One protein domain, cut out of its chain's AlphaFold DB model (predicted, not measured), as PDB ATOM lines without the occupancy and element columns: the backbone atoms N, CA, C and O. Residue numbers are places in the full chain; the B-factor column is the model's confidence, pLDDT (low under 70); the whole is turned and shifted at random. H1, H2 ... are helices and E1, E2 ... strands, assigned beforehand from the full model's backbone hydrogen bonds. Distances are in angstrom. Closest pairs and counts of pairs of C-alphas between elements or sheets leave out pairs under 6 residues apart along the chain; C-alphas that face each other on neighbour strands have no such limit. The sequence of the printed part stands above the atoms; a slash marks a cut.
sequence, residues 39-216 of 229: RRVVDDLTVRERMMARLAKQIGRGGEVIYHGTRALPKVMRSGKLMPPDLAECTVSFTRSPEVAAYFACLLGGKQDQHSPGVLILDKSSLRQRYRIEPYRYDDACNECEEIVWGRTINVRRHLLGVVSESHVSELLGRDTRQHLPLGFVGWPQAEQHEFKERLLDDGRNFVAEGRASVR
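This is residues 39 to 216 of the 229 residues of an uncharacterized protein of Bradyrhizobium erythrophlei (UniProt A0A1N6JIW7). A small three-stranded sheet, E1, E3 and E5, has H2 and H4 packed over one face, and the short H3 stands up from the other. The long H7 runs past the outside of this body, packing on H2 with residues 201 to 207, while residues 187 to 192 and 209 to 216 stick out; a second, two-stranded sheet, E2 and E4, has E2 beside E1. The printed part has 178 residues, with seven named helices and five strands in the order H1 H2 E1 H3 E2 H4 E3 H5 E4 E5 H6 H7, and its class is mixed. Both sheets, E1 - E3 - E5 and E2 - E4, are antiparallel. The whole is compact, with a radius of gyration of the C-alphas of 16.6 A and spans of 43 by 43 by 33 A.

The larger sheet has E1, residues 65 to 70, 16.4 A long from C-alpha 65 at (40.467, 26.750, -55.254), E3, residues 118 to 123, 16.5 A, and E5, residues 160 to 165, 13.8 A. The other sheet has E2, residues 91 to 94, and E4, residues 147 to 150. The helices are H1, residues 39 to 43, H2, residues 47 to 59, 18.7 A, H3, residues 73 to 79, H4, residues 98 to 106, 12.1 A, H5, residues 124 to 130, and H6, residues 166 to 173. H7, residues 190 to 216, is 38.4 A long, ends at C-alpha 216 at (59.320, 8.093, -72.896) and has a kink of 26 degrees near residue 200.

E3 is antiparallel to E1, with N 66 and O 122 2.9 A apart, and to E5, with N 119 and O 164 2.8 A apart, both within hydrogen-bond range. H4 is on this sheet over E1, at a height of 6.5 A; C-alphas 69 and 101 are the closest, 4.2 A apart. H2, on the same face, touches H4 at a steep tilt of 50 degrees, opposite ways, closest at C-alphas 53 and 98, 4.8 A. H3 is on the opposite face; H5 and H6 only graze the sheet. H2 is the hub: it also touches H6, closest at C-alphas 52 and 169, 6.2 A, and H7, closest at C-alphas 47 and 204, 4.4 A. H1 touches H4, closest at C-alphas 42 and 99, 6.2 A. E2 and E4 are antiparallel, with N 94 and O 147 2.7 A apart; C-alphas 68 of E1 and 94 of E2 are 5.1 A apart. Every O i to N i+4 pair is within hydrogen-bond range in H1, H2, H3 and H4, against 2 of 3 in H5, 3 of 4 in H6 and 21 of 23 in H7.

The C-alphas farthest apart, of Asp 86 and Arg 216, are 50.0 A apart. The printed part has no cut. The links H3 to E2, H4 to E3, H5 to E4 and H6 to H7 are long. Mean pLDDT of the printed part is 88.2; residues 39 to 43, 87 to 88 and 138 to 144 are under 70.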
ATOM      1  N   ARG A  39      59.649  24.073 -54.168       45.91
ATOM      2  CA  ARG A  39      60.263  23.025 -55.003       45.91
ATOM      3  C   ARG A  39      60.795  21.856 -54.177       45.91
ATOM      4  O   ARG A  39      60.501  20.727 -54.537       45.91
ATOM      5  N   ARG A  40      61.490  22.114 -53.061       49.38
ATOM      6  CA  ARG A  40      61.967  21.043 -52.167       49.38
ATOM      7  C   ARG A  40      60.813  20.189 -51.632       49.38
ATOM      8  O   ARG A  40      60.843  18.983 -51.800       49.38
ATOM      9  N   VAL A  41      59.747  20.809 -51.117       55.12
ATOM     10  CA  VAL A  41      58.569  20.070 -50.613       55.12
ATOM     11  C   VAL A  41      57.884  19.242 -51.709       55.12
ATOM     12  O   VAL A  41      57.416  18.146 -51.440       55.12
ATOM     13  N   VAL A  42      57.830  19.728 -52.955       55.62
ATOM     14  CA  VAL A  42      57.217  18.995 -54.085       55.62
ATOM     15  C   VAL A  42      58.099  17.838 -54.584       55.62
ATOM     16  O   VAL A  42      57.588  16.820 -55.077       55.62
ATOM     17  N   ASP A  43      59.418  17.987 -54.483       59.19
ATOM     18  CA  ASP A  43      60.378  16.949 -54.855       59.19
ATOM     19  C   ASP A  43      60.478  15.854 -53.776       59.19
ATOM     20  O   ASP A  43      60.641  14.686 -54.139       59.19
ATOM     21  N   ASP A  44      60.203  16.187 -52.513       78.06
ATOM     22  CA  ASP A  44      60.231  15.293 -51.348       78.06
ATOM     23  C   ASP A  44      58.820  14.841 -50.919       78.06
ATOM     24  O   ASP A  44      58.419  14.971 -49.766       78.06
ATOM     25  N   LEU A  45      58.056  14.281 -51.863       85.88
ATOM     26  CA  LEU A  45      56.770  13.635 -51.577       85.88
ATOM     27  C   LEU A  45      56.844  12.123 -51.773       85.88
ATOM     28  O   LEU A  45      57.331  11.639 -52.809       85.88
ATOM     29  N   THR A  46      56.231  11.402 -50.845       90.88
ATOM     30  CA  THR A  46      55.911   9.978 -50.966       90.88
ATOM     31  C   THR A  46      54.947   9.721 -52.132       90.88
ATOM     32  O   THR A  46      54.260  10.619 -52.635       90.88
ATOM     33  N   VAL A  47      54.847   8.463 -52.575       91.00
ATOM     34  CA  VAL A  47      53.920   8.071 -53.656       91.00
ATOM     35  C   VAL A  47      52.469   8.433 -53.311       91.00
ATOM     36  O   VAL A  47      51.738   8.938 -54.169       91.00
ATOM     37  N   ARG A  48      52.058   8.219 -52.053       92.56
ATOM     38  CA  ARG A  48      50.691   8.495 -51.586       92.56
ATOM     39  C   ARG A  48      50.377   9.981 -51.586       92.56
ATOM     40  O   ARG A  48      49.362  10.370 -52.159       92.56
ATOM     41  N   GLU A  49      51.268  10.810 -51.050       94.19
ATOM     42  CA  GLU A  49      51.104  12.268 -51.061       94.19
ATOM     43  C   GLU A  49      51.002  12.800 -52.493       94.19
ATOM     44  O   GLU A  49      50.102  13.580 -52.807       94.19
ATOM     45  N   ARG A  50      51.856  12.314 -53.408       92.88
ATOM     46  CA  ARG A  50      51.770  12.680 -54.833       92.88
ATOM     47  C   ARG A  50      50.432  12.285 -55.440       92.88
ATOM     48  O   ARG A  50      49.873  13.061 -56.215       92.88
ATOM     49  N   MET A  51      49.933  11.089 -55.141       95.00
ATOM     50  CA  MET A  51      48.655  10.631 -55.680       95.00
ATOM     51  C   MET A  51      47.491  11.453 -55.126       95.00
ATOM     52  O   MET A  51      46.658  11.932 -55.895       95.00
ATOM     53  N   MET A  52      47.482  11.706 -53.819       96.81
ATOM     54  CA  MET A  52      46.480  12.542 -53.167       96.81
ATOM     55  C   MET A  52      46.469  13.960 -53.753       96.81
ATOM     56  O   MET A  52      45.410  14.467 -54.126       96.81
ATOM     57  N   ALA A  53      47.646  14.566 -53.931       96.38
ATOM     58  CA  ALA A  53      47.795  15.877 -54.554       96.38
ATOM     59  C   ALA A  53      47.304  15.893 -56.010       96.38
ATOM     60  O   ALA A  53      46.617  16.829 -56.425       96.38
ATOM     61  N   ARG A  54      47.611  14.852 -56.796       96.12
ATOM     62  CA  ARG A  54      47.137  14.716 -58.185       96.12
ATOM     63  C   ARG A  54      45.615  14.652 -58.262       96.12
ATOM     64  O   ARG A  54      45.036  15.381 -59.065       96.12
ATOM     65  N   LEU A  55      44.984  13.832 -57.426       98.19
ATOM     66  CA  LEU A  55      43.525  13.725 -57.355       98.19
ATOM     67  C   LEU A  55      42.895  15.058 -56.925       98.19
ATOM     68  O   LEU A  55      41.953  15.533 -57.556       98.19
ATOM     69  N   ALA A  56      43.464  15.721 -55.914       98.12
ATOM     70  CA  ALA A  56      42.964  17.011 -55.439       98.12
ATOM     71  C   ALA A  56      43.059  18.083 -56.535       98.12
ATOM     72  O   ALA A  56      42.112  18.835 -56.765       98.12
ATOM     73  N   LYS A  57      44.173  18.099 -57.275       97.44
ATOM     74  CA  LYS A  57      44.388  18.992 -58.419       97.44
ATOM     75  C   LYS A  57      43.409  18.738 -59.563       97.44
ATOM     76  O   LYS A  57      43.018  19.687 -60.238       97.44
ATOM     77  N   GLN A  58      43.032  17.482 -59.806       97.69
ATOM     78  CA  GLN A  58      42.027  17.136 -60.814       97.69
ATOM     79  C   GLN A  58      40.649  17.682 -60.434       97.69
ATOM     80  O   GLN A  58      40.005  18.298 -61.278       97.69
ATOM     81  N   ILE A  59      40.241  17.526 -59.171       97.50
ATOM     82  CA  ILE A  59      38.974  18.065 -58.652       97.50
ATOM     83  C   ILE A  59      38.957  19.597 -58.726       97.50
ATOM     84  O   ILE A  59      37.973  20.190 -59.152       97.50
ATOM     85  N   GLY A  60      40.055  20.248 -58.334       96.31
ATOM     86  CA  GLY A  60      40.159  21.708 -58.319       96.31
ATOM     87  C   GLY A  60      40.415  22.364 -59.681       96.31
ATOM     88  O   GLY A  60      40.611  23.579 -59.750       96.31
ATOM     89  N   ARG A  61      40.478  21.594 -60.773       95.38
ATOM     90  CA  ARG A  61      40.875  22.109 -62.088       95.38
ATOM     91  C   ARG A  61      39.856  23.123 -62.614       95.38
ATOM     92  O   ARG A  61      38.672  22.836 -62.709       95.38
ATOM     93  N   GLY A  62      40.349  24.286 -63.042       91.75
ATOM     94  CA  GLY A  62      39.528  25.328 -63.671       91.75
ATOM     95  C   GLY A  62      38.790  26.248 -62.694       91.75
ATOM     96  O   GLY A  62      38.103  27.154 -63.154       91.75
ATOM     97  N   GLY A  63      38.953  26.060 -61.380       92.44
ATOM     98  CA  GLY A  63      38.376  26.926 -60.350       92.44
ATOM     99  C   GLY A  63      39.421  27.714 -59.555       92.44
ATOM    100  O   GLY A  63      40.596  27.342 -59.492       92.44
ATOM    101  N   GLU A  64      38.979  28.790 -58.900       95.81
ATOM    102  CA  GLU A  64      39.768  29.461 -57.863       95.81
ATOM    103  C   GLU A  64      39.638  28.669 -56.554       95.81
ATOM    104  O   GLU A  64      38.741  28.896 -55.741       95.81
ATOM    105  N   VAL A  65      40.523  27.689 -56.379       97.56
ATOM    106  CA  VAL A  65      40.467  26.750 -55.254       97.56
ATOM    107  C   VAL A  65      41.561  26.993 -54.228       97.56
ATOM    108  O   VAL A  65      42.629  27.534 -54.526       97.56
ATOM    109  N   ILE A  66      41.292  26.547 -53.006       97.38
ATOM    110  CA  ILE A  66      42.265  26.474 -51.927       97.38
ATOM    111  C   ILE A  66      42.133  25.138 -51.197       97.38
ATOM    112  O   ILE A  66      41.050  24.554 -51.139       97.38
ATOM    113  N   TYR A  67      43.240  24.638 -50.663       97.88
ATOM    114  CA  TYR A  67      43.330  23.305 -50.091       97.88
ATOM    115  C   TYR A  67      43.587  23.356 -48.588       97.88
ATOM    116  O   TYR A  67      44.278  24.247 -48.089       97.88
ATOM    117  N   HIS A  68      43.060  22.361 -47.879       97.12
ATOM    118  CA  HIS A  68      43.377  22.101 -46.476       97.12
ATOM    119  C   HIS A  68      43.666  20.612 -46.287       97.12
ATOM    120  O   HIS A  68      42.797  19.774 -46.543       97.12
ATOM    121  N   GLY A  69      44.881  20.291 -45.847       95.75
ATOM    122  CA  GLY A  69      45.262  18.942 -45.447       95.75
ATOM    123  C   GLY A  69      44.853  18.668 -44.006       95.75
ATOM    124  O   GLY A  69      45.100  19.491 -43.129       95.75
ATOM    125  N   THR A  70      44.235  17.522 -43.742       94.00
ATOM    126  CA  THR A  70      43.859  17.120 -42.386       94.00
ATOM    127  C   THR A  70      44.122  15.640 -42.148       94.00
ATOM    128  O   THR A  70      43.821  14.798 -42.989       94.00
ATOM    129  N   ARG A  71      44.628  15.317 -40.956       92.88
ATOM    130  CA  ARG A  71      44.773  13.939 -40.461       92.88
ATOM    131  C   ARG A  71      43.487  13.390 -39.840       92.88
ATOM    132  O   ARG A  71      43.443  12.228 -39.465       92.88
ATOM    133  N   ALA A  72      42.455  14.222 -39.685       92.81
ATOM    134  CA  ALA A  72      41.225  13.894 -38.966       92.81
ATOM    135  C   ALA A  72      39.986  14.037 -39.864       92.81
ATOM    136  O   ALA A  72      38.935  14.513 -39.415       92.81
ATOM    137  N   LEU A  73      40.095  13.629 -41.136       95.06
ATOM    138  CA  LEU A  73      39.054  13.843 -42.144       95.06
ATOM    139  C   LEU A  73      37.646  13.414 -41.671       95.06
ATOM    140  O   LEU A  73      36.729  14.229 -41.779       95.06
ATOM    141  N   PRO A  74      37.423  12.230 -41.061       94.75
ATOM    142  CA  PRO A  74      36.093  11.814 -40.622       94.75
ATOM    143  C   PRO A  74      35.491  12.754 -39.573       94.75
ATOM    144  O   PRO A  74      34.287  13.010 -39.583       94.75
ATOM    145  N   LYS A  75      36.315  13.313 -38.677       94.19
ATOM    146  CA  LYS A  75      35.865  14.283 -37.669       94.19
ATOM    147  C   LYS A  75      35.408  15.578 -38.336       94.19
ATOM    148  O   LYS A  75      34.332  16.070 -37.998       94.19
ATOM    149  N   VAL A  76      36.180  16.082 -39.302       95.62
ATOM    150  CA  VAL A  76      35.847  17.293 -40.068       95.62
ATOM    151  C   VAL A  76      34.585  17.093 -40.907       95.62
ATOM    152  O   VAL A  76      33.707  17.953 -40.907       95.62
ATOM    153  N   MET A  77      34.444  15.944 -41.571       96.50
ATOM    154  CA  MET A  77      33.269  15.648 -42.397       96.50
ATOM    155  C   MET A  77      31.994  15.518 -41.556       96.50
ATOM    156  O   MET A  77      30.960  16.085 -41.918       96.50
ATOM    157  N   ARG A  78      32.067  14.858 -40.391       96.19
ATOM    158  CA  ARG A  78      30.929  14.765 -39.461       96.19
ATOM    159  C   ARG A  78      30.521  16.134 -38.919       96.19
ATOM    160  O   ARG A  78      29.344  16.489 -38.983       96.19
ATOM    161  N   SER A  79      31.475  16.920 -38.421       96.62
ATOM    162  CA  SER A  79      31.188  18.247 -37.858       96.62
ATOM    163  C   SER A  79      30.799  19.274 -38.926       96.62
ATOM    164  O   SER A  79      30.091  20.237 -38.630       96.62
ATOM    165  N   GLY A  80      31.265  19.084 -40.165       97.12
ATOM    166  CA  GLY A  80      31.217  20.088 -41.222       97.12
ATOM    167  C   GLY A  80      32.064  21.323 -40.912       97.12
ATOM    168  O   GLY A  80      31.788  22.391 -41.461       97.12
ATOM    169  N   LYS A  81      33.035  21.214 -39.997       96.94
ATOM    170  CA  LYS A  81      33.771  22.353 -39.444       96.94
ATOM    171  C   LYS A  81      35.271  22.085 -39.344       96.94
ATOM    172  O   LYS A  81      35.676  21.040 -38.835       96.94
ATOM    173  N   LEU A  82      36.068  23.076 -39.739       95.44
ATOM    174  CA  LEU A  82      37.476  23.191 -39.363       95.44
ATOM    175  C   LEU A  82      37.568  24.073 -38.126       95.44
ATOM    176  O   LEU A  82      37.098  25.213 -38.140       95.44
ATOM    177  N   MET A  83      38.123  23.521 -37.055       92.94
ATOM    178  CA  MET A  83      38.323  24.238 -35.801       92.94
ATOM    179  C   MET A  83      39.804  24.594 -35.692       92.94
ATOM    180  O   MET A  83      40.630  23.723 -35.982       92.94
ATOM    181  N   PRO A  84      40.142  25.833 -35.306       89.94
ATOM    182  CA  PRO A  84      41.517  26.154 -34.964       89.94
ATOM    183  C   PRO A  84      41.948  25.309 -33.753       89.94
ATOM    184  O   PRO A  84      41.089  24.895 -32.968       89.94
ATOM    185  N   PRO A  85      43.248  25.020 -33.602       83.75
ATOM    186  CA  PRO A  85      43.744  24.301 -32.436       83.75
ATOM    187  C   PRO A  85      43.499  25.108 -31.150       83.75
ATOM    188  O   PRO A  85      43.579  26.338 -31.155       83.75
ATOM    189  N   ASP A  86      43.210  24.402 -30.051       79.94
ATOM    190  CA  ASP A  86      42.940  25.007 -28.732       79.94
ATOM    191  C   ASP A  86      44.213  25.572 -28.071       79.94
ATOM    192  O   ASP A  86      44.141  26.409 -27.173       79.94
ATOM    193  N   LEU A  87      45.388  25.111 -28.511       67.31
ATOM    194  CA  LEU A  87      46.708  25.483 -28.008       67.31
ATOM    195  C   LEU A  87      47.596  25.858 -29.210       67.31
ATOM    196  O   LEU A  87      47.578  25.135 -30.204       67.31
ATOM    197  N   ALA A  88      48.381  26.939 -29.091       68.50
ATOM    198  CA  ALA A  88      49.214  27.588 -30.130       68.50
ATOM    199  C   ALA A  88      48.502  28.661 -30.990       68.50
ATOM    200  O   ALA A  88      47.518  29.264 -30.555       68.50
ATOM    201  N   GLU A  89      49.060  28.970 -32.173       71.81
ATOM    202  CA  GLU A  89      48.497  29.914 -33.143       71.81
ATOM    203  C   GLU A  89      47.093  29.457 -33.550       71.81
ATOM    204  O   GLU A  89      46.924  28.569 -34.383       71.81
ATOM    205  N   CYS A  90      46.080  30.060 -32.926       86.81
ATOM    206  CA  CYS A  90      44.667  29.746 -33.105       86.81
ATOM    207  C   CYS A  90      44.218  30.122 -34.528       86.81
ATOM    208  O   CYS A  90      43.576  31.148 -34.750       86.81
ATOM    209  N   THR A  91      44.600  29.319 -35.517       90.88
ATOM    210  CA  THR A  91      44.360  29.560 -36.940       90.88
ATOM    211  C   THR A  91      43.857  28.308 -37.636       90.88
ATOM    212  O   THR A  91      44.117  27.179 -37.223       90.88
ATOM    213  N   VAL A  92      43.105  28.520 -38.713       93.25
ATOM    214  CA  VAL A  92      42.880  27.491 -39.725       93.25
ATOM    215  C   VAL A  92      43.704  27.860 -40.946       93.25
ATOM    216  O   VAL A  92      43.495  28.922 -41.540       93.25
ATOM    217  N   SER A  93      44.624  26.973 -41.298       92.94
ATOM    218  CA  SER A  93      45.585  27.186 -42.371       92.94
ATOM    219  C   SER A  93      45.150  26.559 -43.678       92.94
ATOM    220  O   SER A  93      44.544  25.488 -43.719       92.94
ATOM    221  N   PHE A  94      45.502  27.230 -44.759       94.88
ATOM    222  CA  PHE A  94      45.200  26.845 -46.117       94.88
ATOM    223  C   PHE A  94      46.421  27.038 -47.013       94.88
ATOM    224  O   PHE A  94      47.320  27.842 -46.751       94.88
ATOM    225  N   THR A  95      46.425  26.310 -48.121       93.94
ATOM    226  CA  THR A  95      47.479  26.378 -49.130       93.94
ATOM    227  C   THR A  95      46.881  26.340 -50.527       93.94
ATOM    228  O   THR A  95      45.846  25.714 -50.761       93.94
ATOM    229  N   ARG A  96      47.515  27.013 -51.488       93.25
ATOM    230  CA  ARG A  96      47.158  26.937 -52.913       93.25
ATOM    231  C   ARG A  96      47.840  25.749 -53.595       93.25
ATOM    232  O   ARG A  96      47.508  25.437 -54.737       93.25
ATOM    233  N   SER A  97      48.773  25.080 -52.913       92.81
ATOM    234  CA  SER A  97      49.446  23.881 -53.409       92.81
ATOM    235  C   SER A  97      48.754  22.613 -52.890       92.81
ATOM    236  O   SER A  97      48.770  22.356 -51.683       92.81
ATOM    237  N   PRO A  98      48.173  21.780 -53.777       95.50
ATOM    238  CA  PRO A  98      47.625  20.489 -53.370       95.50
ATOM    239  C   PRO A  98      48.707  19.543 -52.830       95.50
ATOM    240  O   PRO A  98      48.403  18.687 -52.008       95.50
ATOM    241  N   GLU A  99      49.962  19.707 -53.256       93.62
ATOM    242  CA  GLU A  99      51.121  18.967 -52.753       93.62
ATOM    243  C   GLU A  99      51.383  19.251 -51.273       93.62
ATOM    244  O   GLU A  99      51.486  18.321 -50.477       93.62
ATOM    245  N   VAL A 100      51.408  20.531 -50.896       91.69
ATOM    246  CA  VAL A 100      51.550  20.952 -49.496       91.69
ATOM    247  C   VAL A 100      50.391  20.397 -48.666       91.69
ATOM    248  O   VAL A 100      50.615  19.783 -47.627       91.69
ATOM    249  N   ALA A 101      49.148  20.523 -49.143       95.00
ATOM    250  CA  ALA A 101      47.994  19.974 -48.430       95.00
ATOM    251  C   ALA A 101      48.081  18.448 -48.261       95.00
ATOM    252  O   ALA A 101      47.746  17.936 -47.195       95.00
ATOM    253  N   ALA A 102      48.534  17.721 -49.285       95.31
ATOM    254  CA  ALA A 102      48.701  16.275 -49.215       95.31
ATOM    255  C   ALA A 102      49.782  15.865 -48.208       95.31
ATOM    256  O   ALA A 102      49.529  14.963 -47.412       95.31
ATOM    257  N   TYR A 103      50.927  16.555 -48.190       91.69
ATOM    258  CA  TYR A 103      51.980  16.344 -47.193       91.69
ATOM    259  C   TYR A 103      51.427  16.480 -45.765       91.69
ATOM    260  O   TYR A 103      51.519  15.549 -44.968       91.69
ATOM    261  N   PHE A 104      50.727  17.582 -45.461       90.00
ATOM    262  CA  PHE A 104      50.137  17.790 -44.128       90.00
ATOM    263  C   PHE A 104      49.027  16.800 -43.783       90.00
ATOM    264  O   PHE A 104      48.894  16.393 -42.626       90.00
ATOM    265  N   ALA A 105      48.237  16.387 -44.774       93.62
ATOM    266  CA  ALA A 105      47.235  15.350 -44.585       93.62
ATOM    267  C   ALA A 105      47.877  14.009 -44.209       93.62
ATOM    268  O   ALA A 105      47.351  13.333 -43.330       93.62
ATOM    269  N   CYS A 106      48.998  13.649 -44.840       91.81
ATOM    270  CA  CYS A 106      49.656  12.347 -44.697       91.81
ATOM    271  C   CYS A 106      50.721  12.297 -43.592       91.81
ATOM    272  O   CYS A 106      51.324  11.245 -43.386       91.81
ATOM    273  N   LEU A 107      50.948  13.395 -42.858       88.00
ATOM    274  CA  LEU A 107      51.898  13.414 -41.747       88.00
ATOM    275  C   LEU A 107      51.621  12.271 -40.762       88.00
ATOM    276  O   LEU A 107      50.538  12.168 -40.174       88.00
ATOM    277  N   LEU A 108      52.632  11.430 -40.554       86.50
ATOM    278  CA  LEU A 108      52.523  10.291 -39.654       86.50
ATOM    279  C   LEU A 108      52.361  10.771 -38.209       86.50
ATOM    280  O   LEU A 108      53.119  11.602 -37.711       86.50
ATOM    281  N   GLY A 109      51.340  10.231 -37.546       81.44
ATOM    282  CA  GLY A 109      51.052  10.482 -36.141       81.44
ATOM    283  C   GLY A 109      51.554   9.378 -35.217       81.44
ATOM    284  O   GLY A 109      52.084   8.348 -35.651       81.44
ATOM    285  N   GLY A 110      51.332   9.579 -33.920       79.19
ATOM    286  CA  GLY A 110      51.423   8.494 -32.944       79.19
ATOM    287  C   GLY A 110      50.239   7.532 -33.082       79.19
ATOM    288  O   GLY A 110      49.207   7.888 -33.635       79.19
ATOM    289  N   LYS A 111      50.336   6.318 -32.523       76.94
ATOM    290  CA  LYS A 111      49.238   5.323 -32.564       76.94
ATOM    291  C   LYS A 111      47.926   5.779 -31.910       76.94
ATOM    292  O   LYS A 111      46.892   5.164 -32.136       76.94
ATOM    293  N   GLN A 112      47.980   6.797 -31.053       77.44
ATOM    294  CA  GLN A 112      46.787   7.364 -30.422       77.44
ATOM    295  C   GLN A 112      46.077   8.390 -31.311       77.44
ATOM    296  O   GLN A 112      44.913   8.709 -31.062       77.44
ATOM    297  N   ASP A 113      46.743   8.881 -32.358       76.00
ATOM    298  CA  ASP A 113      46.119   9.774 -33.319       76.00
ATOM    299  C   ASP A 113      45.144   8.949 -34.163       76.00
ATOM    300  O   ASP A 113      45.537   7.984 -34.816       76.00
ATOM    301  N   GLN A 114      43.861   9.324 -34.177       75.50
ATOM    302  CA  GLN A 114      42.922   8.789 -35.166       75.50
ATOM    303  C   GLN A 114      43.332   9.305 -36.548       75.50
ATOM    304  O   GLN A 114      42.856  10.350 -36.996       75.50
ATOM    305  N   HIS A 115      44.255   8.589 -37.188       84.50
ATOM    306  CA  HIS A 115      44.857   8.972 -38.450       84.50
ATOM    307  C   HIS A 115      43.958   8.552 -39.615       84.50
ATOM    308  O   HIS A 115      43.804   7.376 -39.934       84.50
ATOM    309  N   SER A 116      43.333   9.538 -40.245       90.56
ATOM    310  CA  SER A 116      42.570   9.380 -41.476       90.56
ATOM    311  C   SER A 116      42.868  10.583 -42.370       90.56
ATOM    312  O   SER A 116      42.185  11.612 -42.252       90.56
ATOM    313  N   PRO A 117      43.887  10.469 -43.238       93.88
ATOM    314  CA  PRO A 117      44.370  11.580 -44.030       93.88
ATOM    315  C   PRO A 117      43.330  11.975 -45.080       93.88
ATOM    316  O   PRO A 117      42.607  11.142 -45.646       93.88
ATOM    317  N   GLY A 118      43.237  13.275 -45.330       96.69
ATOM    318  CA  GLY A 118      42.397  13.819 -46.376       96.69
ATOM    319  C   GLY A 118      42.745  15.246 -46.753       96.69
ATOM    320  O   GLY A 118      43.185  16.041 -45.925       96.69
ATOM    321  N   VAL A 119      42.486  15.574 -48.012       98.38
ATOM    322  CA  VAL A 119      42.600  16.924 -48.557       98.38
ATOM    323  C   VAL A 119      41.206  17.434 -48.882       98.38
ATOM    324  O   VAL A 119      40.468  16.823 -49.658       98.38
ATOM    325  N   LEU A 120      40.851  18.569 -48.291       98.50
ATOM    326  CA  LEU A 120      39.648  19.319 -48.629       98.50
ATOM    327  C   LEU A 120      39.973  20.277 -49.774       98.50
ATOM    328  O   LEU A 120      40.957  21.012 -49.693       98.50
ATOM    329  N   ILE A 121      39.132  20.285 -50.807       98.56
ATOM    330  CA  ILE A 121      39.202  21.227 -51.924       98.56
ATOM    331  C   ILE A 121      38.068  22.226 -51.734       98.56
ATOM    332  O   ILE A 121      36.893  21.849 -51.761       98.56
ATOM    333  N   LEU A 122      38.416  23.487 -51.505       98.25
ATOM    334  CA  LEU A 122      37.474  24.530 -51.123       98.25
ATOM    335  C   LEU A 122      37.432  25.638 -52.179       98.25
ATOM    336  O   LEU A 122      38.462  26.020 -52.732       98.25
ATOM    337  N   ASP A 123      36.244  26.181 -52.419       97.81
ATOM    338  CA  ASP A 123      36.035  27.395 -53.199       97.81
ATOM    339  C   ASP A 123      36.596  28.589 -52.422       97.81
ATOM    340  O   ASP A 123      36.073  28.999 -51.375       97.81
ATOM    341  N   LYS A 124      37.684  29.148 -52.951       96.94
ATOM    342  CA  LYS A 124      38.384  30.265 -52.331       96.94
ATOM    343  C   LYS A 124      37.552  31.542 -52.367       96.94
ATOM    344  O   LYS A 124      37.548  32.288 -51.388       96.94
ATOM    345  N   SER A 125      36.846  31.797 -53.462       96.50
ATOM    346  CA  SER A 125      35.992  32.977 -53.613       96.50
ATOM    347  C   SER A 125      34.856  32.952 -52.586       96.50
ATOM    348  O   SER A 125      34.652  33.924 -51.853       96.50
ATOM    349  N   SER A 126      34.191  31.805 -52.440       97.06
ATOM    350  CA  SER A 126      33.143  31.587 -51.436       97.06
ATOM    351  C   SER A 126      33.669  31.733 -49.998       97.06
ATOM    352  O   SER A 126      33.025  32.364 -49.153       97.06
ATOM    353  N   LEU A 127      34.874  31.226 -49.707       96.31
ATOM    354  CA  LEU A 127      35.517  31.434 -48.405       96.31
ATOM    355  C   LEU A 127      35.826  32.910 -48.137       96.31
ATOM    356  O   LEU A 127      35.521  33.394 -47.049       96.31
ATOM    357  N   ARG A 128      36.390  33.638 -49.110       96.19
ATOM    358  CA  ARG A 128      36.766  35.058 -48.964       96.19
ATOM    359  C   ARG A 128      35.569  35.966 -48.711       96.19
ATOM    360  O   ARG A 128      35.701  36.966 -48.013       96.19
ATOM    361  N   GLN A 129      34.401  35.618 -49.246       96.19
ATOM    362  CA  GLN A 129      33.162  36.348 -48.978       96.19
ATOM    363  C   GLN A 129      32.715  36.227 -47.515       96.19
ATOM    364  O   GLN A 129      32.056  37.127 -46.992       96.19
ATOM    365  N   ARG A 130      33.049  35.118 -46.839       96.94
ATOM    366  CA  ARG A 130      32.576  34.831 -45.476       96.94
ATOM    367  C   ARG A 130      33.635  35.025 -44.394       96.94
ATOM    368  O   ARG A 130      33.290  35.351 -43.254       96.94
ATOM    369  N   TYR A 131      34.898  34.814 -44.732       96.50
ATOM    370  CA  TYR A 131      36.024  34.807 -43.810       96.50
ATOM    371  C   TYR A 131      37.120  35.749 -44.298       96.50
ATOM    372  O   TYR A 131      37.419  35.834 -45.487       96.50
ATOM    373  N   ARG A 132      37.758  36.436 -43.348       94.94
ATOM    374  CA  ARG A 132      38.951  37.235 -43.613       94.94
ATOM    375  C   ARG A 132      40.135  36.286 -43.771       94.94
ATOM    376  O   ARG A 132      40.698  35.846 -42.774       94.94
ATOM    377  N   ILE A 133      40.444  35.951 -45.019       93.75
ATOM    378  CA  ILE A 133      41.629  35.174 -45.376       93.75
ATOM    379  C   ILE A 133      42.807  36.130 -45.525       93.75
ATOM    380  O   ILE A 133      42.729  37.108 -46.274       93.75
ATOM    381  N   GLU A 134      43.895  35.838 -44.825       91.38
ATOM    382  CA  GLU A 134      45.125  36.619 -44.882       91.38
ATOM    383  C   GLU A 134      46.273  35.762 -45.408       91.38
ATOM    384  O   GLU A 134      46.381  34.600 -45.019       91.38
ATOM    385  N   PRO A 135      47.160  36.307 -46.258       88.88
ATOM    386  CA  PRO A 135      48.423  35.648 -46.552       88.88
ATOM    387  C   PRO A 135      49.213  35.453 -45.257       88.88
ATOM    388  O   PRO A 135      49.331  36.399 -44.474       88.88
ATOM    389  N   TYR A 136      49.786  34.269 -45.048       82.75
ATOM    390  CA  TYR A 136      50.674  34.033 -43.914       82.75
ATOM    391  C   TYR A 136      51.944  34.887 -44.072       82.75
ATOM    392  O   TYR A 136      52.611  34.844 -45.116       82.75
ATOM    393  N   ARG A 137      52.225  35.735 -43.073       71.25
ATOM    394  CA  ARG A 137      53.265  36.783 -43.133       71.25
ATOM    395  C   ARG A 137      54.560  36.425 -42.407       71.25
ATOM    396  O   ARG A 137      55.532  37.155 -42.569       71.25
ATOM    397  N   TYR A 138      54.574  35.347 -41.630       65.50
ATOM    398  CA  TYR A 138      55.749  34.934 -40.872       65.50
ATOM    399  C   TYR A 138      56.617  34.002 -41.733       65.50
ATOM    400  O   TYR A 138      56.107  33.088 -42.379       65.50
ATOM    401  N   ASP A 139      57.915  34.307 -41.807       54.75
ATOM    402  CA  ASP A 139      58.928  33.606 -42.626       54.75
ATOM    403  C   ASP A 139      59.549  32.412 -41.877       54.75
ATOM    404  O   ASP A 139      60.527  31.802 -42.314       54.75
ATOM    405  N   ASP A 140      58.974  32.071 -40.725       50.31
ATOM    406  CA  ASP A 140      59.436  30.982 -39.888       50.31
ATOM    407  C   ASP A 140      58.998  29.677 -40.546       50.31
ATOM    408  O   ASP A 140      57.806  29.414 -40.620       50.31
ATOM    409  N   ALA A 141      59.988  28.947 -41.077       49.72
ATOM    410  CA  ALA A 141      60.124  27.540 -41.504       49.72
ATOM    411  C   ALA A 141      58.897  26.607 -41.698       49.72
ATOM    412  O   ALA A 141      59.026  25.627 -42.426       49.72
ATOM    413  N   CYS A 142      57.742  26.873 -41.099       52.25
ATOM    414  CA  CYS A 142      56.445  26.238 -41.294       52.25
ATOM    415  C   CYS A 142      55.830  26.658 -42.638       52.25
ATOM    416  O   CYS A 142      54.901  27.456 -42.746       52.25
ATOM    417  N   ASN A 143      56.333  26.039 -43.695       61.97
ATOM    418  CA  ASN A 143      55.817  26.031 -45.066       61.97
ATOM    419  C   ASN A 143      54.415  25.382 -45.216       61.97
ATOM    420  O   ASN A 143      53.997  25.059 -46.329       61.97
ATOM    421  N   GLU A 144      53.675  25.232 -44.114       61.03
ATOM    422  CA  GLU A 144      52.332  24.645 -44.047       61.03
ATOM    423  C   GLU A 144      51.228  25.606 -44.503       61.03
ATOM    424  O   GLU A 144      50.175  25.177 -44.983       61.03
ATOM    425  N   CYS A 145      51.479  26.912 -44.394       72.81
ATOM    426  CA  CYS A 145      50.440  27.934 -44.435       72.81
ATOM    427  C   CYS A 145      50.777  28.994 -45.488       72.81
ATOM    428  O   CYS A 145      51.666  29.818 -45.285       72.81
ATOM    429  N   GLU A 146      50.060  29.024 -46.613       85.69
ATOM    430  CA  GLU A 146      50.125  30.185 -47.515       85.69
ATOM    431  C   GLU A 146      49.078  31.235 -47.139       85.69
ATOM    432  O   GLU A 146      49.316  32.436 -47.280       85.69
ATOM    433  N   GLU A 147      47.919  30.782 -46.660       90.88
ATOM    434  CA  GLU A 147      46.775  31.617 -46.318       90.88
ATOM    435  C   GLU A 147      46.117  31.103 -45.036       90.88
ATOM    436  O   GLU A 147      46.059  29.900 -44.804       90.88
ATOM    437  N   ILE A 148      45.622  32.000 -44.190       92.94
ATOM    438  CA  ILE A 148      45.104  31.651 -42.865       92.94
ATOM    439  C   ILE A 148      43.826  32.413 -42.524       92.94
ATOM    440  O   ILE A 148      43.554  33.498 -43.045       92.94
ATOM    441  N   VAL A 149      43.061  31.845 -41.596       93.81
ATOM    442  CA  VAL A 149      41.937  32.498 -40.921       93.81
ATOM    443  C   VAL A 149      42.160  32.409 -39.414       93.81
ATOM    444  O   VAL A 149      42.222  31.316 -38.851       93.81
ATOM    445  N   TRP A 150      42.247  33.562 -38.756       92.38
ATOM    446  CA  TRP A 150      42.505  33.666 -37.319       92.38
ATOM    447  C   TRP A 150      41.258  33.446 -36.469       92.38
ATOM    448  O   TRP A 150      40.202  34.008 -36.760       92.38
ATOM    449  N   GLY A 151      41.401  32.681 -35.386       90.44
ATOM    450  CA  GLY A 151      40.492  32.613 -34.239       90.44
ATOM    451  C   GLY A 151      39.069  32.154 -34.548       90.44
ATOM    452  O   GLY A 151      38.165  32.368 -33.742       90.44
ATOM    453  N   ARG A 152      38.818  31.584 -35.734       93.44
ATOM    454  CA  ARG A 152      37.460  31.271 -36.191       93.44
ATOM    455  C   ARG A 152      37.330  29.832 -36.642       93.44
ATOM    456  O   ARG A 152      38.112  29.327 -37.435       93.44
ATOM    457  N   THR A 153      36.241  29.218 -36.195       95.25
ATOM    458  CA  THR A 153      35.759  27.962 -36.762       95.25
ATOM    459  C   THR A 153      35.153  28.212 -38.142       95.25
ATOM    460  O   THR A 153      34.290  29.080 -38.313       95.25
ATOM    461  N   ILE A 154      35.570  27.420 -39.124       96.69
ATOM    462  CA  ILE A 154      35.128  27.530 -40.515       96.69
ATOM    463  C   ILE A 154      34.120  26.430 -40.804       96.69
ATOM    464  O   ILE A 154      34.401  25.258 -40.582       96.69
ATOM    465  N   ASN A 155      32.946  26.794 -41.316       97.25
ATOM    466  CA  ASN A 155      31.950  25.831 -41.774       97.25
ATOM    467  C   ASN A 155      32.265  25.444 -43.219       97.25
ATOM    468  O   ASN A 155      31.953  26.195 -44.137       97.25
ATOM    469  N   VAL A 156      32.868  24.277 -43.427       96.56
ATOM    470  CA  VAL A 156      33.365  23.880 -44.750       96.56
ATOM    471  C   VAL A 156      32.266  23.451 -45.714       96.56
ATOM    472  O   VAL A 156      32.475  23.531 -46.917       96.56
ATOM    473  N   ARG A 157      31.076  23.052 -45.240       95.38
ATOM    474  CA  ARG A 157      30.038  22.436 -46.097       95.38
ATOM    475  C   ARG A 157      29.614  23.306 -47.279       95.38
ATOM    476  O   ARG A 157      29.308  22.778 -48.336       95.38
ATOM    477  N   ARG A 158      29.584  24.627 -47.093       93.19
ATOM    478  CA  ARG A 158      29.169  25.596 -48.125       93.19
ATOM    479  C   ARG A 158      30.290  26.008 -49.075       93.19
ATOM    480  O   ARG A 158      30.028  26.687 -50.060       93.19
ATOM    481  N   HIS A 159      31.518  25.638 -48.744       97.31
ATOM    482  CA  HIS A 159      32.710  26.000 -49.498       97.31
ATOM    483  C   HIS A 159      33.370  24.772 -50.126       97.31
ATOM    484  O   HIS A 159      34.318  24.918 -50.877       97.31
ATOM    485  N   LEU A 160      32.901  23.565 -49.807       97.69
ATOM    486  CA  LEU A 160      33.503  22.316 -50.245       97.69
ATOM    487  C   LEU A 160      33.146  22.016 -51.699       97.69
ATOM    488  O   LEU A 160      31.984  21.793 -52.023       97.69
ATOM    489  N   LEU A 161      34.169  21.974 -52.547       97.81
ATOM    490  CA  LEU A 161      34.070  21.541 -53.940       97.81
ATOM    491  C   LEU A 161      34.310  20.037 -54.072       97.81
ATOM    492  O   LEU A 161      33.728  19.381 -54.929       97.81
ATOM    493  N   GLY A 162      35.153  19.476 -53.205       97.69
ATOM    494  CA  GLY A 162      35.394  18.043 -53.157       97.69
ATOM    495  C   GLY A 162      36.372  17.644 -52.063       97.69
ATOM    496  O   GLY A 162      36.902  18.479 -51.328       97.69
ATOM    497  N   VAL A 163      36.593  16.337 -51.951       98.12
ATOM    498  CA  VAL A 163      37.456  15.730 -50.936       98.12
ATOM    499  C   VAL A 163      38.266  14.620 -51.576       98.12
ATOM    500  O   VAL A 163      37.719  13.786 -52.296       98.12
ATOM    501  N   VAL A 164      39.552  14.561 -51.251       98.25
ATOM    502  CA  VAL A 164      40.357  13.355 -51.446       98.25
ATOM    503  C   VAL A 164      40.626  12.736 -50.087       98.25
ATOM    504  O   VAL A 164      41.024  13.431 -49.160       98.25
ATOM    505  N   SER A 165      40.388  11.435 -49.965       96.88
ATOM    506  CA  SER A 165      40.661  10.664 -48.754       96.88
ATOM    507  C   SER A 165      41.638   9.536 -49.061       96.88
ATOM    508  O   SER A 165      41.880   9.223 -50.229       96.88
ATOM    509  N   GLU A 166      42.137   8.883 -48.014       93.62
ATOM    510  CA  GLU A 166      42.972   7.688 -48.156       93.62
ATOM    511  C   GLU A 166      42.319   6.582 -48.990       93.62
ATOM    512  O   GLU A 166      43.013   5.851 -49.687       93.62
ATOM    513  N   SER A 167      40.986   6.464 -48.965       94.31
ATOM    514  CA  SER A 167      40.286   5.435 -49.744       94.31
ATOM    515  C   SER A 167      40.514   5.592 -51.250       94.31
ATOM    516  O   SER A 167      40.902   4.626 -51.897       94.31
ATOM    517  N   HIS A 168      40.426   6.818 -51.783       96.31
ATOM    518  CA  HIS A 168      40.688   7.095 -53.200       96.31
ATOM    519  C   HIS A 168      42.137   6.778 -53.600       96.31
ATOM    520  O   HIS A 168      42.407   6.351 -54.718       96.31
ATOM    521  N   VAL A 169      43.093   6.995 -52.692       95.50
ATOM    522  CA  VAL A 169      44.506   6.667 -52.936       95.50
ATOM    523  C   VAL A 169      44.723   5.157 -52.856       95.50
ATOM    524  O   VAL A 169      45.421   4.585 -53.692       95.50
ATOM    525  N   SER A 170      44.092   4.500 -51.886       94.12
ATOM    526  CA  SER A 170      44.169   3.054 -51.682       94.12
ATOM    527  C   SER A 170      43.533   2.246 -52.811       94.12
ATOM    528  O   SER A 170      43.983   1.136 -53.079       94.12
ATOM    529  N   GLU A 171      42.538   2.788 -53.509       94.69
ATOM    530  CA  GLU A 171      41.997   2.189 -54.737       94.69
ATOM    531  C   GLU A 171      43.044   2.109 -55.858       94.69
ATOM    532  O   GLU A 171      43.022   1.175 -56.657       94.69
ATOM    533  N   LEU A 172      43.986   3.056 -55.900       92.75
ATOM    534  CA  LEU A 172      45.014   3.140 -56.941       92.75
ATOM    535  C   LEU A 172      46.327   2.453 -56.549       92.75
ATOM    536  O   LEU A 172      47.010   1.902 -57.407       92.75
ATOM    537  N   LEU A 173      46.702   2.523 -55.271       91.50
ATOM    538  CA  LEU A 173      48.010   2.084 -54.765       91.50
ATOM    539  C   LEU A 173      47.931   0.901 -53.789       91.50
ATOM    540  O   LEU A 173      48.959   0.435 -53.303       91.50
ATOM    541  N   GLY A 174      46.728   0.431 -53.456       91.94
ATOM    542  CA  GLY A 174      46.504  -0.516 -52.366       91.94
ATOM    543  C   GLY A 174      46.536   0.145 -50.984       91.94
ATOM    544  O   GLY A 174      46.858   1.327 -50.828       91.94
ATOM    545  N   ARG A 175      46.194  -0.623 -49.945       87.38
ATOM    546  CA  ARG A 175      46.127  -0.125 -48.559       87.38
ATOM    547  C   ARG A 175      47.497   0.272 -48.023       87.38
ATOM    548  O   ARG A 175      48.482  -0.421 -48.273       87.38
ATOM    549  N   ASP A 176      47.543   1.347 -47.239       83.31
ATOM    550  CA  ASP A 176      48.765   1.714 -46.530       83.31
ATOM    551  C   ASP A 176      48.975   0.840 -45.295       83.31
ATOM    552  O   ASP A 176      48.130   0.793 -44.398       83.31
ATOM    553  N   THR A 177      50.125   0.177 -45.226       78.69
ATOM    554  CA  THR A 177      50.556  -0.560 -44.036       78.69
ATOM    555  C   THR A 177      51.237   0.341 -43.001       78.69
ATOM    556  O   THR A 177      51.434  -0.085 -41.865       78.69
ATOM    557  N   ARG A 178      51.619   1.575 -43.364       75.50
ATOM    558  CA  ARG A 178      52.459   2.474 -42.554       75.50
ATOM    559  C   ARG A 178      51.696   3.733 -42.121       75.50
ATOM    560  O   ARG A 178      52.073   4.841 -42.456       75.50
ATOM    561  N   GLN A 179      50.643   3.564 -41.325       75.75
ATOM    562  CA  GLN A 179      49.796   4.685 -40.872       75.75
ATOM    563  C   GLN A 179      50.362   5.476 -39.678       75.75
ATOM    564  O   GLN A 179      49.818   6.512 -39.301       75.75
ATOM    565  N   HIS A 180      51.426   4.982 -39.046       83.94
ATOM    566  CA  HIS A 180      51.946   5.536 -37.798       83.94
ATOM    567  C   HIS A 180      53.466   5.575 -37.813       83.94
ATOM    568  O   HIS A 180      54.114   4.731 -38.441       83.94
ATOM    569  N   LEU A 181      54.026   6.514 -37.053       86.06
ATOM    570  CA  LEU A 181      55.455   6.517 -36.776       86.06
ATOM    571  C   LEU A 181      55.866   5.237 -36.023       86.06
ATOM    572  O   LEU A 181      55.090   4.717 -35.207       86.06
ATOM    573  N   PRO A 182      57.092   4.733 -36.257       86.12
ATOM    574  CA  PRO A 182      57.660   3.655 -35.461       86.12
ATOM    575  C   PRO A 182      57.659   3.970 -33.960       86.12
ATOM    576  O   PRO A 182      57.736   5.128 -33.538       86.12
ATOM    577  N   LEU A 183      57.592   2.926 -33.131       86.06
ATOM    578  CA  LEU A 183      57.647   3.100 -31.682       86.06
ATOM    579  C   LEU A 183      58.988   3.734 -31.283       86.06
ATOM    580  O   LEU A 183      60.046   3.279 -31.707       86.06
ATOM    581  N   GLY A 184      58.932   4.782 -30.459       85.62
ATOM    582  CA  GLY A 184      60.127   5.484 -29.994       85.62
ATOM    583  C   GLY A 184      60.764   6.418 -31.024       85.62
ATOM    584  O   GLY A 184      61.810   6.973 -30.712       85.62
ATOM    585  N   PHE A 185      60.139   6.649 -32.190       86.19
ATOM    586  CA  PHE A 185      60.694   7.480 -33.269       86.19
ATOM    587  C   PHE A 185      61.239   8.837 -32.794       86.19
ATOM    588  O   PHE A 185      62.316   9.250 -33.206       86.19
ATOM    589  N   VAL A 186      60.531   9.513 -31.883       85.56
ATOM    590  CA  VAL A 186      60.947  10.819 -31.332       85.56
ATOM    591  C   VAL A 186      62.275  10.732 -30.564       85.56
ATOM    592  O   VAL A 186      63.032  11.697 -30.542       85.56
ATOM    593  N   GLY A 187      62.564   9.582 -29.949       88.19
ATOM    594  CA  GLY A 187      63.799   9.326 -29.208       88.19
ATOM    595  C   GLY A 187      64.931   8.735 -30.050       88.19
ATOM    596  O   GLY A 187      66.014   8.515 -29.515       88.19
ATOM    597  N   TRP A 188      64.707   8.454 -31.337       90.00
ATOM    598  CA  TRP A 188      65.758   7.938 -32.216       90.00
ATOM    599  C   TRP A 188      66.828   9.004 -32.486       90.00
ATOM    600  O   TRP A 188      66.499  10.196 -32.542       90.00
ATOM    601  N   PRO A 189      68.092   8.612 -32.729       94.81
ATOM    602  CA  PRO A 189      69.111   9.516 -33.253       94.81
ATOM    603  C   PRO A 189      68.637  10.238 -34.524       94.81
ATOM    604  O   PRO A 189      67.965   9.650 -35.372       94.81
ATOM    605  N   GLN A 190      69.029  11.505 -34.705       87.88
ATOM    606  CA  GLN A 190      68.620  12.300 -35.875       87.88
ATOM    607  C   GLN A 190      68.969  11.625 -37.212       87.88
ATOM    608  O   GLN A 190      68.190  11.711 -38.158       87.88
ATOM    609  N   ALA A 191      70.104  10.923 -37.279       90.06
ATOM    610  CA  ALA A 191      70.515  10.175 -38.464       90.06
ATOM    611  C   ALA A 191      69.525   9.050 -38.814       90.06
ATOM    612  O   ALA A 191      69.139   8.921 -39.971       90.06
ATOM    613  N   GLU A 192      69.043   8.298 -37.820       90.38
ATOM    614  CA  GLU A 192      68.051   7.234 -38.025       90.38
ATOM    615  C   GLU A 192      66.684   7.802 -38.428       90.38
ATOM    616  O   GLU A 192      66.014   7.265 -39.313       90.38
ATOM    617  N   GLN A 193      66.276   8.927 -37.828       86.44
ATOM    618  CA  GLN A 193      65.055   9.631 -38.236       86.44
ATOM    619  C   GLN A 193      65.144  10.109 -39.691       86.44
ATOM    620  O   GLN A 193      64.167  10.009 -40.437       86.44
ATOM    621  N   HIS A 194      66.306  10.626 -40.095       86.44
ATOM    622  CA  HIS A 194      66.568  11.061 -41.461       86.44
ATOM    623  C   HIS A 194      66.548   9.881 -42.435       86.44
ATOM    624  O   HIS A 194      65.843   9.933 -43.436       86.44
ATOM    625  N   GLU A 195      67.240   8.784 -42.125       89.12
ATOM    626  CA  GLU A 195      67.254   7.574 -42.954       89.12
ATOM    627  C   GLU A 195      65.854   6.963 -43.121       89.12
ATOM    628  O   GLU A 195      65.483   6.494 -44.200       89.12
ATOM    629  N   PHE A 196      65.039   6.968 -42.064       88.12
ATOM    630  CA  PHE A 196      63.642   6.550 -42.159       88.12
ATOM    631  C   PHE A 196      62.849   7.425 -43.139       88.12
ATOM    632  O   PHE A 196      62.127   6.893 -43.982       88.12
ATOM    633  N   LYS A 197      62.998   8.753 -43.055       84.94
ATOM    634  CA  LYS A 197      62.336   9.691 -43.971       84.94
ATOM    635  C   LYS A 197      62.817   9.508 -45.411       84.94
ATOM    636  O   LYS A 197      61.978   9.374 -46.292       84.94
ATOM    637  N   GLU A 198      64.125   9.417 -45.643       87.06
ATOM    638  CA  GLU A 198      64.691   9.212 -46.984       87.06
ATOM    639  C   GLU A 198      64.147   7.945 -47.646       87.06
ATOM    640  O   GLU A 198      63.744   7.994 -48.804       87.06
ATOM    641  N   ARG A 199      64.008   6.844 -46.896       86.12
ATOM    642  CA  ARG A 199      63.394   5.614 -47.421       86.12
ATOM    643  C   ARG A 199      61.952   5.815 -47.888       86.12
ATOM    644  O   ARG A 199      61.560   5.253 -48.904       86.12
ATOM    645  N   LEU A 200      61.156   6.615 -47.174       82.94
ATOM    646  CA  LEU A 200      59.789   6.940 -47.601       82.94
ATOM    647  C   LEU A 200      59.776   7.802 -48.873       82.94
ATOM    648  O   LEU A 200      58.890   7.655 -49.720       82.94
ATOM    649  N   LEU A 201      60.751   8.699 -49.005       85.69
ATOM    650  CA  LEU A 201      60.885   9.581 -50.160       85.69
ATOM    651  C   LEU A 201      61.411   8.848 -51.396       85.69
ATOM    652  O   LEU A 201      60.957   9.134 -52.506       85.69
ATOM    653  N   ASP A 202      62.311   7.882 -51.221       86.12
ATOM    654  CA  ASP A 202      62.880   7.078 -52.304       86.12
ATOM    655  C   ASP A 202      61.814   6.313 -53.082       86.12
ATOM    656  O   ASP A 202      61.820   6.352 -54.314       86.12
ATOM    657  N   ASP A 203      60.835   5.724 -52.394       81.25
ATOM    658  CA  ASP A 203      59.671   5.097 -53.034       81.25
ATOM    659  C   ASP A 203      58.947   6.104 -53.956       81.25
ATOM    660  O   ASP A 203      58.595   5.804 -55.102       81.25
ATOM    661  N   GLY A 204      58.788   7.346 -53.485       81.81
ATOM    662  CA  GLY A 204      58.222   8.462 -54.245       81.81
ATOM    663  C   GLY A 204      59.050   8.852 -55.472       81.81
ATOM    664  O   GLY A 204      58.496   9.059 -56.560       81.81
ATOM    665  N   ARG A 205      60.373   8.956 -55.310       83.88
ATOM    666  CA  ARG A 205      61.318   9.300 -56.385       83.88
ATOM    667  C   ARG A 205      61.343   8.216 -57.467       83.88
ATOM    668  O   ARG A 205      61.224   8.543 -58.653       83.88
ATOM    669  N   ASN A 206      61.397   6.948 -57.065       84.62
ATOM    670  CA  ASN A 206      61.384   5.790 -57.961       84.62
ATOM    671  C   ASN A 206      60.095   5.729 -58.784       84.62
ATOM    672  O   ASN A 206      60.153   5.650 -60.011       84.62
ATOM    673  N   PHE A 207      58.936   5.913 -58.145       83.00
ATOM    674  CA  PHE A 207      57.646   5.953 -58.841       83.00
ATOM    675  C   PHE A 207      57.591   7.026 -59.943       83.00
ATOM    676  O   PHE A 207      57.079   6.802 -61.045       83.00
ATOM    677  N   VAL A 208      58.140   8.219 -59.682       83.38
ATOM    678  CA  VAL A 208      58.212   9.287 -60.692       83.38
ATOM    679  C   VAL A 208      59.163   8.913 -61.828       83.38
ATOM    680  O   VAL A 208      58.835   9.156 -62.995       83.38
ATOM    681  N   ALA A 209      60.325   8.344 -61.509       85.06
ATOM    682  CA  ALA A 209      61.303   7.912 -62.502       85.06
ATOM    683  C   ALA A 209      60.717   6.844 -63.440       85.06
ATOM    684  O   ALA A 209      60.803   6.990 -64.663       85.06
ATOM    685  N   GLU A 210      60.035   5.841 -62.889       86.94
ATOM    686  CA  GLU A 210      59.345   4.791 -63.646       86.94
ATOM    687  C   GLU A 210      58.252   5.360 -64.554       86.94
ATOM    688  O   GLU A 210      58.202   5.051 -65.749       86.94
ATOM    689  N   GLY A 211      57.417   6.261 -64.027       85.38
ATOM    690  CA  GLY A 211      56.385   6.936 -64.815       85.38
ATOM    691  C   GLY A 211      56.971   7.720 -65.994       85.38
ATOM    692  O   GLY A 211      56.486   7.609 -67.123       85.38
ATOM    693  N   ARG A 212      58.062   8.467 -65.772       87.50
ATOM    694  CA  ARG A 212      58.776   9.200 -66.836       87.50
ATOM    695  C   ARG A 212      59.362   8.252 -67.881       87.50
ATOM    696  O   ARG A 212      59.222   8.510 -69.078       87.50
ATOM    697  N   ALA A 213      59.978   7.153 -67.451       91.00
ATOM    698  CA  ALA A 213      60.517   6.137 -68.350       91.00
ATOM    699  C   ALA A 213      59.412   5.483 -69.195       91.00
ATOM    700  O   ALA A 213      59.587   5.277 -70.396       91.00
ATOM    701  N   SER A 214      58.247   5.211 -68.601       91.44
ATOM    702  CA  SER A 214      57.086   4.662 -69.308       91.44
ATOM    703  C   SER A 214      56.547   5.614 -70.378       91.44
ATOM    704  O   SER A 214      56.328   5.197 -71.515       91.44
ATOM    705  N   VAL A 215      56.391   6.903 -70.056       90.81
ATOM    706  CA  VAL A 215      55.962   7.922 -71.032       90.81
ATOM    707  C   VAL A 215      56.965   8.033 -72.178       90.81
ATOM    708  O   VAL A 215      56.568   8.054 -73.341       90.81
ATOM    709  N   ARG A 216      58.269   8.041 -71.872       92.06
ATOM    710  CA  ARG A 216      59.320   8.093 -72.896       92.06
ATOM    711  C   ARG A 216      59.251   6.895 -73.845       92.06
ATOM    712  O   ARG A 216      59.331   7.098 -75.052       92.06
TER     713      ARG A 216